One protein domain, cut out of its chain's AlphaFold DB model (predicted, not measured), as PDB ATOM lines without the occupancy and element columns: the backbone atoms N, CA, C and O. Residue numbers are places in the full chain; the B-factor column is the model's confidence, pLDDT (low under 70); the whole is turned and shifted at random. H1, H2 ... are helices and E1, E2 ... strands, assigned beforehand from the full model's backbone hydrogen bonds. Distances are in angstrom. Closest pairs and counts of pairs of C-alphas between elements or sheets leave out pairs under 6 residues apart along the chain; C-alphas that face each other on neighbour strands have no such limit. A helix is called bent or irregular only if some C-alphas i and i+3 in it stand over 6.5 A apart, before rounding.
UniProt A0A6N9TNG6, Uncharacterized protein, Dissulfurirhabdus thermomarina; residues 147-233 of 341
ATOM      1  N   ARG A 147     -21.053  49.512 -44.924       75.81
ATOM      2  CA  ARG A 147     -20.818  50.219 -46.197       75.81
ATOM      3  C   ARG A 147     -21.601  49.589 -47.359       75.81
ATOM      4  O   ARG A 147     -22.192  50.299 -48.164       75.81
ATOM      5  N   ILE A 148     -21.612  48.254 -47.429       85.56
ATOM      6  CA  ILE A 148     -22.277  47.504 -48.498       85.56
ATOM      7  C   ILE A 148     -23.771  47.456 -48.225       85.56
ATOM      8  O   ILE A 148     -24.557  47.622 -49.150       85.56
ATOM      9  N   LEU A 149     -24.156  47.286 -46.958       87.00
ATOM     10  CA  LEU A 149     -25.559  47.283 -46.558       87.00
ATOM     11  C   LEU A 149     -26.257  48.598 -46.930       87.00
ATOM     12  O   LEU A 149     -27.330  48.562 -47.514       87.00
ATOM     13  N   SER A 150     -25.596  49.737 -46.707       85.19
ATOM     14  CA  SER A 150     -26.127  51.060 -47.068       85.19
ATOM     15  C   SER A 150     -26.331  51.199 -48.579       85.19
ATOM     16  O   SER A 150     -27.349  51.709 -49.032       85.19
ATOM     17  N   PHE A 151     -25.389  50.700 -49.389       89.25
ATOM     18  CA  PHE A 151     -25.558  50.658 -50.845       89.25
ATOM     19  C   PHE A 151     -26.724  49.749 -51.265       89.25
ATOM     20  O   PHE A 151     -27.513  50.116 -52.136       89.25
ATOM     21  N   ILE A 152     -26.839  48.572 -50.644       92.69
ATOM     22  CA  ILE A 152     -27.920  47.615 -50.898       92.69
ATOM     23  C   ILE A 152     -29.278  48.253 -50.592       92.69
ATOM     24  O   ILE A 152     -30.180  48.205 -51.427       92.69
ATOM     25  N   GLU A 153     -29.404  48.874 -49.422       92.06
ATOM     26  CA  GLU A 153     -30.610  49.562 -48.978       92.06
ATOM     27  C   GLU A 153     -30.973  50.718 -49.917       92.06
ATOM     28  O   GLU A 153     -32.101  50.780 -50.405       92.06
ATOM     29  N   GLU A 154     -30.012  51.585 -50.258       91.81
ATOM     30  CA  GLU A 154     -30.244  52.697 -51.183       91.81
ATOM     31  C   GLU A 154     -30.753  52.216 -52.551       91.81
ATOM     32  O   GLU A 154     -31.657  52.834 -53.119       91.81
ATOM     33  N   LEU A 155     -30.214  51.113 -53.084       95.00
ATOM     34  CA  LEU A 155     -30.671  50.549 -54.355       95.00
ATOM     35  C   LEU A 155     -32.064  49.914 -54.231       95.00
ATOM     36  O   LEU A 155     -32.906  50.119 -55.107       95.00
ATOM     37  N   PHE A 156     -32.354  49.200 -53.138       96.06
ATOM     38  CA  PHE A 156     -33.686  48.639 -52.901       96.06
ATOM     39  C   PHE A 156     -34.767  49.707 -52.741       96.06
ATOM     40  O   PHE A 156     -35.843  49.558 -53.319       96.06
ATOM     41  N   LEU A 157     -34.465  50.825 -52.079       93.56
ATOM     42  CA  LEU A 157     -35.385  51.960 -51.965       93.56
ATOM     43  C   LEU A 157     -35.718  52.608 -53.320       93.56
ATOM     44  O   LEU A 157     -36.748  53.272 -53.444       93.56
ATOM     45  N   LYS A 158     -34.873  52.426 -54.349       93.88
ATOM     46  CA  LYS A 158     -35.190  52.828 -55.734       93.88
ATOM     47  C   LYS A 158     -36.045  51.814 -56.470       93.88
ATOM     48  O   LYS A 158     -36.840  52.211 -57.320       93.88
ATOM     49  N   ILE A 159     -35.898  50.536 -56.136       94.62
ATOM     50  CA  ILE A 159     -36.727  49.468 -56.686       94.62
ATOM     51  C   ILE A 159     -38.167  49.603 -56.181       94.62
ATOM     52  O   ILE A 159     -39.085  49.677 -56.996       94.62
ATOM     53  N   ASP A 160     -38.367  49.663 -54.862       93.88
ATOM     54  CA  ASP A 160     -39.663  49.951 -54.240       93.88
ATOM     55  C   ASP A 160     -39.462  50.474 -52.804       93.88
ATOM     56  O   ASP A 160     -38.728  49.864 -52.023       93.88
ATOM     57  N   PRO A 161     -40.125  51.580 -52.414       92.56
ATOM     58  CA  PRO A 161     -39.936  52.212 -51.109       92.56
ATOM     59  C   PRO A 161     -40.479  51.403 -49.923       92.56
ATOM     60  O   PRO A 161     -40.341  51.861 -48.792       92.56
ATOM     61  N   ARG A 162     -41.114  50.244 -50.133       92.50
ATOM     62  CA  ARG A 162     -41.550  49.327 -49.060       92.50
ATOM     63  C   ARG A 162     -40.545  48.228 -48.755       92.50
ATOM     64  O   ARG A 162     -40.748  47.482 -47.802       92.50
ATOM     65  N   ILE A 163     -39.500  48.089 -49.566       94.31
ATOM     66  CA  ILE A 163     -38.437  47.136 -49.271       94.31
ATOM     67  C   ILE A 163     -37.630  47.678 -48.089       94.31
ATOM     68  O   ILE A 163     -37.275  48.861 -48.048       94.31
ATOM     69  N   ARG A 164     -37.366  46.813 -47.116       91.81
ATOM     70  CA  ARG A 164     -36.554  47.096 -45.935       91.81
ATOM     71  C   ARG A 164     -35.420  46.101 -45.840       91.81
ATOM     72  O   ARG A 164     -35.574  44.936 -46.204       91.81
ATOM     73  N   VAL A 165     -34.307  46.590 -45.318       90.31
ATOM     74  CA  VAL A 165     -33.146  45.797 -44.944       90.31
ATOM     75  C   VAL A 165     -33.052  45.860 -43.427       90.31
ATOM     76  O   VAL A 165     -33.063  46.947 -42.861       90.31
ATOM     77  N   ASP A 166     -32.977  44.707 -42.779       87.50
ATOM     78  CA  ASP A 166     -32.829  44.609 -41.327       87.50
ATOM     79  C   ASP A 166     -31.720  43.615 -40.994       87.50
ATOM     80  O   ASP A 166     -31.351  42.781 -41.816       87.50
ATOM     81  N   TYR A 167     -31.135  43.695 -39.810       86.38
ATOM     82  CA  TYR A 167     -30.034  42.828 -39.426       86.38
ATOM     83  C   TYR A 167     -29.962  42.662 -37.912       86.38
ATOM     84  O   TYR A 167     -30.526  43.418 -37.128       86.38
ATOM     85  N   ARG A 168     -29.232  41.636 -37.471       84.06
ATOM     86  CA  ARG A 168     -29.010  41.410 -36.041       84.06
ATOM     87  C   ARG A 168     -27.978  42.400 -35.516       84.06
ATOM     88  O   ARG A 168     -26.797  42.275 -35.852       84.06
ATOM     89  N   ALA A 169     -28.408  43.332 -34.671       83.31
ATOM     90  CA  ALA A 169     -27.514  44.286 -34.024       83.31
ATOM     91  C   ALA A 169     -26.356  43.577 -33.301       83.31
ATOM     92  O   ALA A 169     -26.519  42.486 -32.746       83.31
ATOM     93  N   CYS A 170     -25.175  44.192 -33.314       84.81
ATOM     94  CA  CYS A 170     -23.940  43.694 -32.706       84.81
ATOM     95  C   CYS A 170     -23.456  42.347 -33.272       84.81
ATOM     96  O   CYS A 170     -22.765  41.585 -32.586       84.81
ATOM     97  N   THR A 171     -23.781  42.043 -34.532       80.06
ATOM     98  CA  THR A 171     -23.288  40.849 -35.235       80.06
ATOM     99  C   THR A 171     -22.523  41.203 -36.509       80.06
ATOM    100  O   THR A 171     -22.667  42.280 -37.088       80.06
ATOM    101  N   LYS A 172     -21.635  40.304 -36.945       76.50
ATOM    102  CA  LYS A 172     -20.888  40.488 -38.192       76.50
ATOM    103  C   LYS A 172     -21.790  40.126 -39.372       76.50
ATOM    104  O   LYS A 172     -22.168  38.969 -39.516       76.50
ATOM    105  N   LEU A 173     -22.048  41.090 -40.254       75.44
ATOM    106  CA  LEU A 173     -22.700  40.830 -41.537       75.44
ATOM    107  C   LEU A 173     -21.708  40.061 -42.422       75.44
ATOM    108  O   LEU A 173     -20.686  40.623 -42.833       75.44
ATOM    109  N   SER A 174     -21.968  38.773 -42.657       78.31
ATOM    110  CA  SER A 174     -21.171  37.865 -43.500       78.31
ATOM    111  C   SER A 174     -21.206  38.254 -44.989       78.31
ATOM    112  O   SER A 174     -21.688  37.503 -45.824       78.31
ATOM    113  N   ILE A 175     -20.718  39.449 -45.327       84.25
ATOM    114  CA  ILE A 175     -20.615  39.965 -46.697       84.25
ATOM    115  C   ILE A 175     -19.168  39.774 -47.187       84.25
ATOM    116  O   ILE A 175     -18.247  40.087 -46.424       84.25
ATOM    117  N   PRO A 176     -18.940  39.290 -48.426       88.06
ATOM    118  CA  PRO A 176     -17.596  39.166 -48.989       88.06
ATOM    119  C   PRO A 176     -16.839  40.500 -49.014       88.06
ATOM    120  O   PRO A 176     -17.401  41.545 -49.347       88.06
ATOM    121  N   ASP A 177     -15.551  40.458 -48.685       81.19
ATOM    122  CA  ASP A 177     -14.660  41.619 -48.646       81.19
ATOM    123  C   ASP A 177     -13.847  41.807 -49.936       81.19
ATOM    124  O   ASP A 177     -13.403  42.922 -50.220       81.19
ATOM    125  N   ASP A 178     -13.693  40.754 -50.745       88.62
ATOM    126  CA  ASP A 178     -13.011  40.808 -52.032       88.62
ATOM    127  C   ASP A 178     -13.924  41.298 -53.171       88.62
ATOM    128  O   ASP A 178     -15.129  41.044 -53.218       88.62
ATOM    129  N   LYS A 179     -13.323  41.977 -54.154       88.25
ATOM    130  CA  LYS A 179     -14.037  42.593 -55.283       88.25
ATOM    131  C   LYS A 179     -14.885  41.597 -56.087       88.25
ATOM    132  O   LYS A 179     -15.981  41.949 -56.526       88.25
ATOM    133  N   ASN A 180     -14.386  40.383 -56.318       91.19
ATOM    134  CA  ASN A 180     -15.059  39.395 -57.164       91.19
ATOM    135  C   ASN A 180     -16.195  38.699 -56.408       91.19
ATOM    136  O   ASN A 180     -17.277  38.513 -56.974       91.19
ATOM    137  N   GLY A 181     -15.957  38.337 -55.145       92.88
ATOM    138  CA  GLY A 181     -16.963  37.801 -54.235       92.88
ATOM    139  C   GLY A 181     -18.107  38.785 -54.036       92.88
ATOM    140  O   GLY A 181     -19.266  38.419 -54.230       92.88
ATOM    141  N   LEU A 182     -17.790  40.056 -53.776       91.62
ATOM    142  CA  LEU A 182     -18.784  41.114 -53.607       91.62
ATOM    143  C   LEU A 182     -19.616  41.336 -54.878       91.62
ATOM    144  O   LEU A 182     -20.840  41.406 -54.809       91.62
ATOM    145  N   ASN A 183     -18.985  41.379 -56.055       93.50
ATOM    146  CA  ASN A 183     -19.709  41.527 -57.320       93.50
ATOM    147  C   ASN A 183     -20.693  40.370 -57.576       93.50
ATOM    148  O   ASN A 183     -21.810  40.592 -58.041       93.50
ATOM    149  N   ARG A 184     -20.292  39.130 -57.265       94.50
ATOM    150  CA  ARG A 184     -21.160  37.950 -57.391       94.50
ATOM    151  C   ARG A 184     -22.316  37.994 -56.400       94.50
ATOM    152  O   ARG A 184     -23.453  37.779 -56.801       94.50
ATOM    153  N   PHE A 185     -22.018  38.323 -55.145       94.50
ATOM    154  CA  PHE A 185     -23.010  38.477 -54.089       94.50
ATOM    155  C   PHE A 185     -24.094  39.491 -54.484       94.50
ATOM    156  O   PHE A 185     -25.281  39.177 -54.439       94.50
ATOM    157  N   LEU A 186     -23.697  40.678 -54.957       94.81
ATOM    158  CA  LEU A 186     -24.637  41.705 -55.415       94.81
ATOM    159  C   LEU A 186     -25.409  41.264 -56.666       94.81
ATOM    160  O   LEU A 186     -26.597  41.545 -56.795       94.81
ATOM    161  N   ASP A 187     -24.770  40.580 -57.618       95.94
ATOM    162  CA  ASP A 187     -25.478  40.041 -58.782       95.94
ATOM    163  C   ASP A 187     -26.569  39.043 -58.371       95.94
ATOM    164  O   ASP A 187     -27.699  39.167 -58.830       95.94
ATOM    165  N   GLU A 188     -26.265  38.105 -57.474       95.56
ATOM    166  CA  GLU A 188     -27.223  37.121 -56.960       95.56
ATOM    167  C   GLU A 188     -28.357  37.768 -56.160       95.56
ATOM    168  O   GLU A 188     -29.523  37.469 -56.428       95.56
ATOM    169  N   LEU A 189     -28.028  38.697 -55.256       96.06
ATOM    170  CA  LEU A 189     -28.996  39.435 -54.443       96.06
ATOM    171  C   LEU A 189     -30.009  40.192 -55.310       96.06
ATOM    172  O   LEU A 189     -31.209  40.125 -55.068       96.06
ATOM    173  N   PHE A 190     -29.545  40.889 -56.349       96.56
ATOM    174  CA  PHE A 190     -30.402  41.753 -57.162       96.56
ATOM    175  C   PHE A 190     -31.057  41.051 -58.365       96.56
ATOM    176  O   PHE A 190     -31.983  41.598 -58.971       96.56
ATOM    177  N   ARG A 191     -30.625  39.833 -58.723       96.00
ATOM    178  CA  ARG A 191     -31.128  39.093 -59.897       96.00
ATOM    179  C   ARG A 191     -32.651  38.920 -59.939       96.00
ATOM    180  O   ARG A 191     -33.203  39.101 -61.029       96.00
ATOM    181  N   PRO A 192     -33.350  38.598 -58.832       95.94
ATOM    182  CA  PRO A 192     -34.805  38.426 -58.854       95.94
ATOM    183  C   PRO A 192     -35.558  39.698 -59.272       95.94
ATOM    184  O   PRO A 192     -36.562  39.620 -59.975       95.94
ATOM    185  N   TYR A 193     -35.030  40.871 -58.917       95.38
ATOM    186  CA  TYR A 193     -35.691  42.175 -59.071       95.38
ATOM    187  C   TYR A 193     -35.588  42.765 -60.476       95.38
ATOM    188  O   TYR A 193     -36.240  43.756 -60.785       95.38
ATOM    189  N   ILE A 194     -34.815  42.131 -61.362       94.12
ATOM    190  CA  ILE A 194     -34.795  42.479 -62.788       94.12
ATOM    191  C   ILE A 194     -36.140  42.172 -63.454       94.12
ATOM    192  O   ILE A 194     -36.472  42.776 -64.472       94.12
ATOM    193  N   LYS A 195     -36.909  41.228 -62.899       92.19
ATOM    194  CA  LYS A 195     -38.232  40.844 -63.394       92.19
ATOM    195  C   LYS A 195     -39.312  41.523 -62.545       92.19
ATOM    196  O   LYS A 195     -39.496  41.120 -61.394       92.19
ATOM    197  N   PRO A 196     -40.062  42.507 -63.076       89.19
ATOM    198  CA  PRO A 196     -41.087  43.218 -62.308       89.19
ATOM    199  C   PRO A 196     -42.177  42.306 -61.728       89.19
ATOM    200  O   PRO A 196     -42.863  42.676 -60.780       89.19
ATOM    201  N   GLU A 197     -42.391  41.121 -62.302       95.31
ATOM    202  CA  GLU A 197     -43.367  40.132 -61.832       95.31
ATOM    203  C   GLU A 197     -43.035  39.627 -60.426       95.31
ATOM    204  O   GLU A 197     -43.941  39.514 -59.605       95.31
ATOM    205  N   PHE A 198     -41.748  39.392 -60.143       95.81
ATOM    206  CA  PHE A 198     -41.288  38.863 -58.859       95.81
ATOM    207  C   PHE A 198     -41.699  39.781 -57.705       95.81
ATOM    208  O   PHE A 198     -42.353  39.359 -56.753       95.81
ATOM    209  N   LEU A 199     -41.375  41.072 -57.818       94.00
ATOM    210  CA  LEU A 199     -41.696  42.030 -56.767       94.00
ATOM    211  C   LEU A 199     -43.205  42.288 -56.672       94.00
ATOM    212  O   LEU A 199     -43.742  42.386 -55.572       94.00
ATOM    213  N   ARG A 200     -43.919  42.334 -57.807       94.38
ATOM    214  CA  ARG A 200     -45.386  42.471 -57.820       94.38
ATOM    215  C   ARG A 200     -46.087  41.328 -57.085       94.38
ATOM    216  O   ARG A 200     -47.112  41.562 -56.447       94.38
ATOM    217  N   GLU A 201     -45.562  40.111 -57.177       95.44
ATOM    218  CA  GLU A 201     -46.061  38.962 -56.422       95.44
ATOM    219  C   GLU A 201     -45.826  39.137 -54.919       95.44
ATOM    220  O   GLU A 201     -46.776  39.023 -54.145       95.44
ATOM    221  N   LYS A 202     -44.615  39.536 -54.515       95.25
ATOM    222  CA  LYS A 202     -44.255  39.768 -53.106       95.25
ATOM    223  C   LYS A 202     -45.045  40.906 -52.454       95.25
ATOM    224  O   LYS A 202     -45.510  40.779 -51.328       95.25
ATOM    225  N   ILE A 203     -45.303  41.980 -53.195       93.12
ATOM    226  CA  ILE A 203     -46.196  43.069 -52.769       93.12
ATOM    227  C   ILE A 203     -47.646  42.588 -52.608       93.12
ATOM    228  O   ILE A 203     -48.395  43.100 -51.778       93.12
ATOM    229  N   ARG A 204     -48.104  41.643 -53.436       92.62
ATOM    230  CA  ARG A 204     -49.453  41.085 -53.289       92.62
ATOM    231  C   ARG A 204     -49.539  40.209 -52.041       92.62
ATOM    232  O   ARG A 204     -50.530  40.301 -51.323       92.62
ATOM    233  N   GLU A 205     -48.506  39.408 -51.798       92.44
ATOM    234  CA  GLU A 205     -48.348  38.573 -50.606       92.44
ATOM    235  C   GLU A 205     -48.368  39.417 -49.315       92.44
ATOM    236  O   GLU A 205     -49.041  39.040 -48.353       92.44
ATOM    237  N   SER A 206     -47.775  40.623 -49.332       91.12
ATOM    238  CA  SER A 206     -47.695  41.488 -48.139       91.12
ATOM    239  C   SER A 206     -49.040  42.005 -47.619       91.12
ATOM    240  O   SER A 206     -49.152  42.467 -46.485       91.12
ATOM    241  N   LYS A 207     -50.109  41.867 -48.412       88.19
ATOM    242  CA  LYS A 207     -51.482  42.201 -47.999       88.19
ATOM    243  C   LYS A 207     -52.087  41.168 -47.042       88.19
ATOM    244  O   LYS A 207     -53.044  41.479 -46.320       88.19
ATOM    245  N   THR A 208     -51.567  39.942 -47.060       86.81
ATOM    246  CA  THR A 208     -52.086  38.806 -46.283       86.81
ATOM    247  C   THR A 208     -51.176  38.394 -45.133       86.81
ATOM    248  O   THR A 208     -51.689  37.968 -44.104       86.81
ATOM    249  N   CYS A 209     -49.862  38.565 -45.263       84.38
ATOM    250  CA  CYS A 209     -48.872  38.307 -44.218       84.38
ATOM    251  C   CYS A 209     -47.763  39.358 -44.315       84.38
ATOM    252  O   CYS A 209     -47.359  39.698 -45.420       84.38
ATOM    253  N   GLN A 210     -47.280  39.902 -43.197       86.06
ATOM    254  CA  GLN A 210     -46.151  40.835 -43.231       86.06
ATOM    255  C   GLN A 210     -45.263  40.680 -41.987       86.06
ATOM    256  O   GLN A 210     -45.792  40.390 -40.911       86.06
ATOM    257  N   PRO A 211     -43.942  40.876 -42.105       90.31
ATOM    258  CA  PRO A 211     -43.195  41.183 -43.327       90.31
ATOM    259  C   PRO A 211     -43.136  39.989 -44.299       90.31
ATOM    260  O   PRO A 211     -43.239  38.834 -43.888       90.31
ATOM    261  N   VAL A 212     -43.006  40.263 -45.604       92.56
ATOM    262  CA  VAL A 212     -42.771  39.210 -46.612       92.56
ATOM    263  C   VAL A 212     -41.287  39.111 -46.886       92.56
ATOM    264  O   VAL A 212     -40.719  40.002 -47.519       92.56
ATOM    265  N   GLU A 213     -40.685  38.013 -46.440       92.62
ATOM    266  CA  GLU A 213     -39.266  37.744 -46.646       92.62
ATOM    267  C   GLU A 213     -38.924  37.649 -48.137       92.62
ATOM    268  O   GLU A 213     -39.608  37.019 -48.961       92.62
ATOM    269  N   LEU A 214     -37.818  38.293 -48.467       93.88
ATOM    270  CA  LEU A 214     -37.212  38.328 -49.774       93.88
ATOM    271  C   LEU A 214     -35.922  37.496 -49.762       93.88
ATOM    272  O   LEU A 214     -35.268  37.360 -48.730       93.88
ATOM    273  N   PRO A 215     -35.527  36.911 -50.904       92.50
ATOM    274  CA  PRO A 215     -34.340  36.073 -50.967       92.50
ATOM    275  C   PRO A 215     -33.076  36.907 -50.732       92.50
ATOM    276  O   PRO A 215     -32.830  37.888 -51.437       92.50
ATOM    277  N   VAL A 216     -32.253  36.455 -49.788       89.50
ATOM    278  CA  VAL A 216     -30.920  36.992 -49.497       89.50
ATOM    279  C   VAL A 216     -29.916  35.837 -49.637       89.50
ATOM    280  O   VAL A 216     -30.167  34.764 -49.080       89.50
ATOM    281  N   PRO A 217     -28.814  35.984 -50.403       86.06
ATOM    282  CA  PRO A 217     -27.724  35.004 -50.389       86.06
ATOM    283  C   PRO A 217     -27.144  34.894 -48.973       86.06
ATOM    284  O   PRO A 217     -27.206  35.876 -48.250       86.06
ATOM    285  N   ASP A 218     -26.570  33.751 -48.586       80.25
ATOM    286  CA  ASP A 218     -26.103  33.461 -47.213       80.25
ATOM    287  C   ASP A 218     -25.347  34.635 -46.543       80.25
ATOM    288  O   ASP A 218     -24.149  34.838 -46.748       80.25
ATOM    289  N   ALA A 219     -26.085  35.449 -45.782       79.44
ATOM    290  CA  ALA A 219     -25.630  36.679 -45.152       79.44
ATOM    291  C   ALA A 219     -26.470  36.953 -43.900       79.44
ATOM    292  O   ALA A 219     -27.650  36.622 -43.828       79.44
ATOM    293  N   ALA A 220     -25.863  37.591 -42.899       80.88
ATOM    294  CA  ALA A 220     -26.511  37.868 -41.616       80.88
ATOM    295  C   ALA A 220     -27.379  39.148 -41.635       80.88
ATOM    296  O   ALA A 220     -27.306  39.956 -40.711       80.88
ATOM    297  N   PHE A 221     -28.173  39.341 -42.692       87.81
ATOM    298  CA  PHE A 221     -29.214  40.369 -42.777       87.81
ATOM    299  C   PHE A 221     -30.467  39.809 -43.458       87.81
ATOM    300  O   PHE A 221     -30.412  38.829 -44.199       87.81
ATOM    301  N   HIS A 222     -31.592  40.452 -43.192       88.81
ATOM    302  CA  HIS A 222     -32.915  40.147 -43.698       88.81
ATOM    303  C   HIS A 222     -33.333  41.212 -44.704       88.81
ATOM    304  O   HIS A 222     -32.988  42.389 -44.584       88.81
ATOM    305  N   LEU A 223     -34.087  40.786 -45.706       92.81
ATOM    306  CA  LEU A 223     -34.671  41.661 -46.703       92.81
ATOM    307  C   LEU A 223     -36.149  41.322 -46.761       92.81
ATOM    308  O   LEU A 223     -36.497  40.152 -46.893       92.81
ATOM    309  N   TYR A 224     -37.017  42.318 -46.679       93.19
ATOM    310  CA  TYR A 224     -38.451  42.066 -46.711       93.19
ATOM    311  C   TYR A 224     -39.240  43.220 -47.313       93.19
ATOM    312  O   TYR A 224     -38.743  44.334 -47.462       93.19
ATOM    313  N   VAL A 225     -40.489  42.935 -47.678       93.44
ATOM    314  CA  VAL A 225     -41.479  43.941 -48.076       93.44
ATOM    315  C   VAL A 225     -42.405  44.220 -46.896       93.44
ATOM    316  O   VAL A 225     -43.038  43.297 -46.376       93.44
ATOM    317  N   GLU A 226     -42.509  45.488 -46.497       88.81
ATOM    318  CA  GLU A 226     -43.528  45.942 -45.546       88.81
ATOM    319  C   GLU A 226     -44.926  45.944 -46.184       88.81
ATOM    320  O   GLU A 226     -45.107  46.276 -47.363       88.81
ATOM    321  N   GLY A 227     -45.926  45.550 -45.395       84.75
ATOM    322  CA  GLY A 227     -47.335  45.715 -45.734       84.75
ATOM    323  C   GLY A 227     -47.888  47.029 -45.177       84.75
ATOM    324  O   GLY A 227     -47.244  47.718 -44.393       84.75
ATOM    325  N   ASP A 228     -49.112  47.367 -45.574       83.81
ATOM    326  CA  ASP A 228     -49.768  48.618 -45.160       83.81
ATOM    327  C   ASP A 228     -50.564  48.477 -43.840       83.81
ATOM    328  O   ASP A 228     -51.189  49.429 -43.382       83.81
ATOM    329  N   ASP A 229     -50.602  47.277 -43.246       82.81
ATOM    330  CA  ASP A 229     -51.511  46.916 -42.148       82.81
ATOM    331  C   ASP A 229     -50.746  46.459 -40.891       82.81
ATOM    332  O   ASP A 229     -50.447  45.269 -40.762       82.81
ATOM    333  N   PRO A 230     -50.466  47.353 -39.925       81.25
ATOM    334  CA  PRO A 230     -49.684  47.019 -38.733       81.25
ATOM    335  C   PRO A 230     -50.241  45.848 -37.909       81.25
ATOM    336  O   PRO A 230     -49.487  45.187 -37.199       81.25
ATOM    337  N   SER A 231     -51.544  45.551 -38.006       80.88
ATOM    338  CA  SER A 231     -52.175  44.466 -37.242       80.88
ATOM    339  C   SER A 231     -51.728  43.064 -37.673       80.88
ATOM    340  O   SER A 231     -51.886  42.107 -36.917       80.88
ATOM    341  N   LYS A 232     -51.156  42.936 -38.875       78.62
ATOM    342  CA  LYS A 232     -50.655  41.668 -39.430       78.62
ATOM    343  C   LYS A 232     -49.146  41.499 -39.280       78.62
ATOM    344  O   LYS A 232     -48.604  40.537 -39.822       78.62
ATOM    345  N   TYR A 233     -48.477  42.441 -38.619       81.62
ATOM    346  CA  TYR A 233     -47.029  42.444 -38.482       81.62
ATOM    347  C   TYR A 233     -46.554  41.351 -37.523       81.62
ATOM    348  O   TYR A 233     -46.948  41.314 -36.356       81.62
TER     349      TYR A 233
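What this domain is: This is residues 147 to 233 of the 341 residues of an uncharacterized protein of Dissulfurirhabdus thermomarina (UniProt A0A6N9TNG6). Look for a small antiparallel ribbon of two strands, E1 and E2, near the middle, with the helix H1 packed along E1 and two more helices, H2 and H3, set end to end as a wide corner further from the middle. H2 runs much the same way as H1 with little contact between them, while H3 comes near one end of E2, and a long unnamed stretch, residues 206 to 220, leads from H3 to E2, its residues 212 to 213 pairing with E2. You have 87 printed residues with three named helices and two named strands, in the order H1, E1, H2, H3, E2, and the class is mixed, helices and strands. The whole is compact, with a radius of gyration of the C-alphas of 13.4 A, and spans 40 by 32 by 19 A.

Where its parts are: Find C-alpha 147 at (-20.818, 50.219, -46.197); from there H1, residues 147 to 159, runs 19.1 A. Next comes E1, residues 163 to 167, 13.6 A long. H2, residues 179 to 194, spans 22.1 A; it has a kink of 29 degrees near residue 188 and is irregular, with C-alphas 189 and 192 lying 7.4 A apart. H3, residues 196 to 205, begins at C-alpha 196, at (-41.087, 43.218, -62.308), and measures 14.5 A. E2, residues 221 to 225, covers 13.8 A and ends at C-alpha 225, at (-41.479, 43.941, -48.076).

How they stand to each other: Start with the sheet: E1 and E2 are antiparallel neighbours at 155 degrees, where N 164 and O 224 are 2.9 A apart and N 222 and O 166 are 2.7 A apart, both within hydrogen-bond range. Residues 212 to 213 pair antiparallel with residues 224 to 225 of E2. H1 and E1 have 7 pairs of C-alphas within 8 A, the closest being those of Glu 153 and Val 165, 6.1 A apart. H1 and E2 are apart. H1 and H2 are close but not clearly touching, their closest C-alphas, of Ile 159 and Tyr 193, being 7.7 A apart; they run the same way at a shallow tilt of 19 degrees. H2 and H3 are also close but not clearly touching, with the C-alphas of Tyr 193 and Leu 199 closest at 6.4 A; they are about perpendicular, only just, at 70.1 degrees. The closest C-alphas of H3 and E2 are those of Ile 203 and Val 225, 6.7 A apart. In H1 and H3 every O i to N i+4 pair is within hydrogen-bond range; in H2, 9 of 12 are.

The domain as a whole: The C-alphas of Asn 180 and Ser 231, the two farthest apart, are 42.4 A from each other. The printed part has no cut. The links from E1 to H2, 11 residues, and from H3 to E2, 15 residues, are long; those from H1 to E1 and from H2 to H3 are tight. The mean pLDDT of the printed part is 89.4, and no printed residue is under 70.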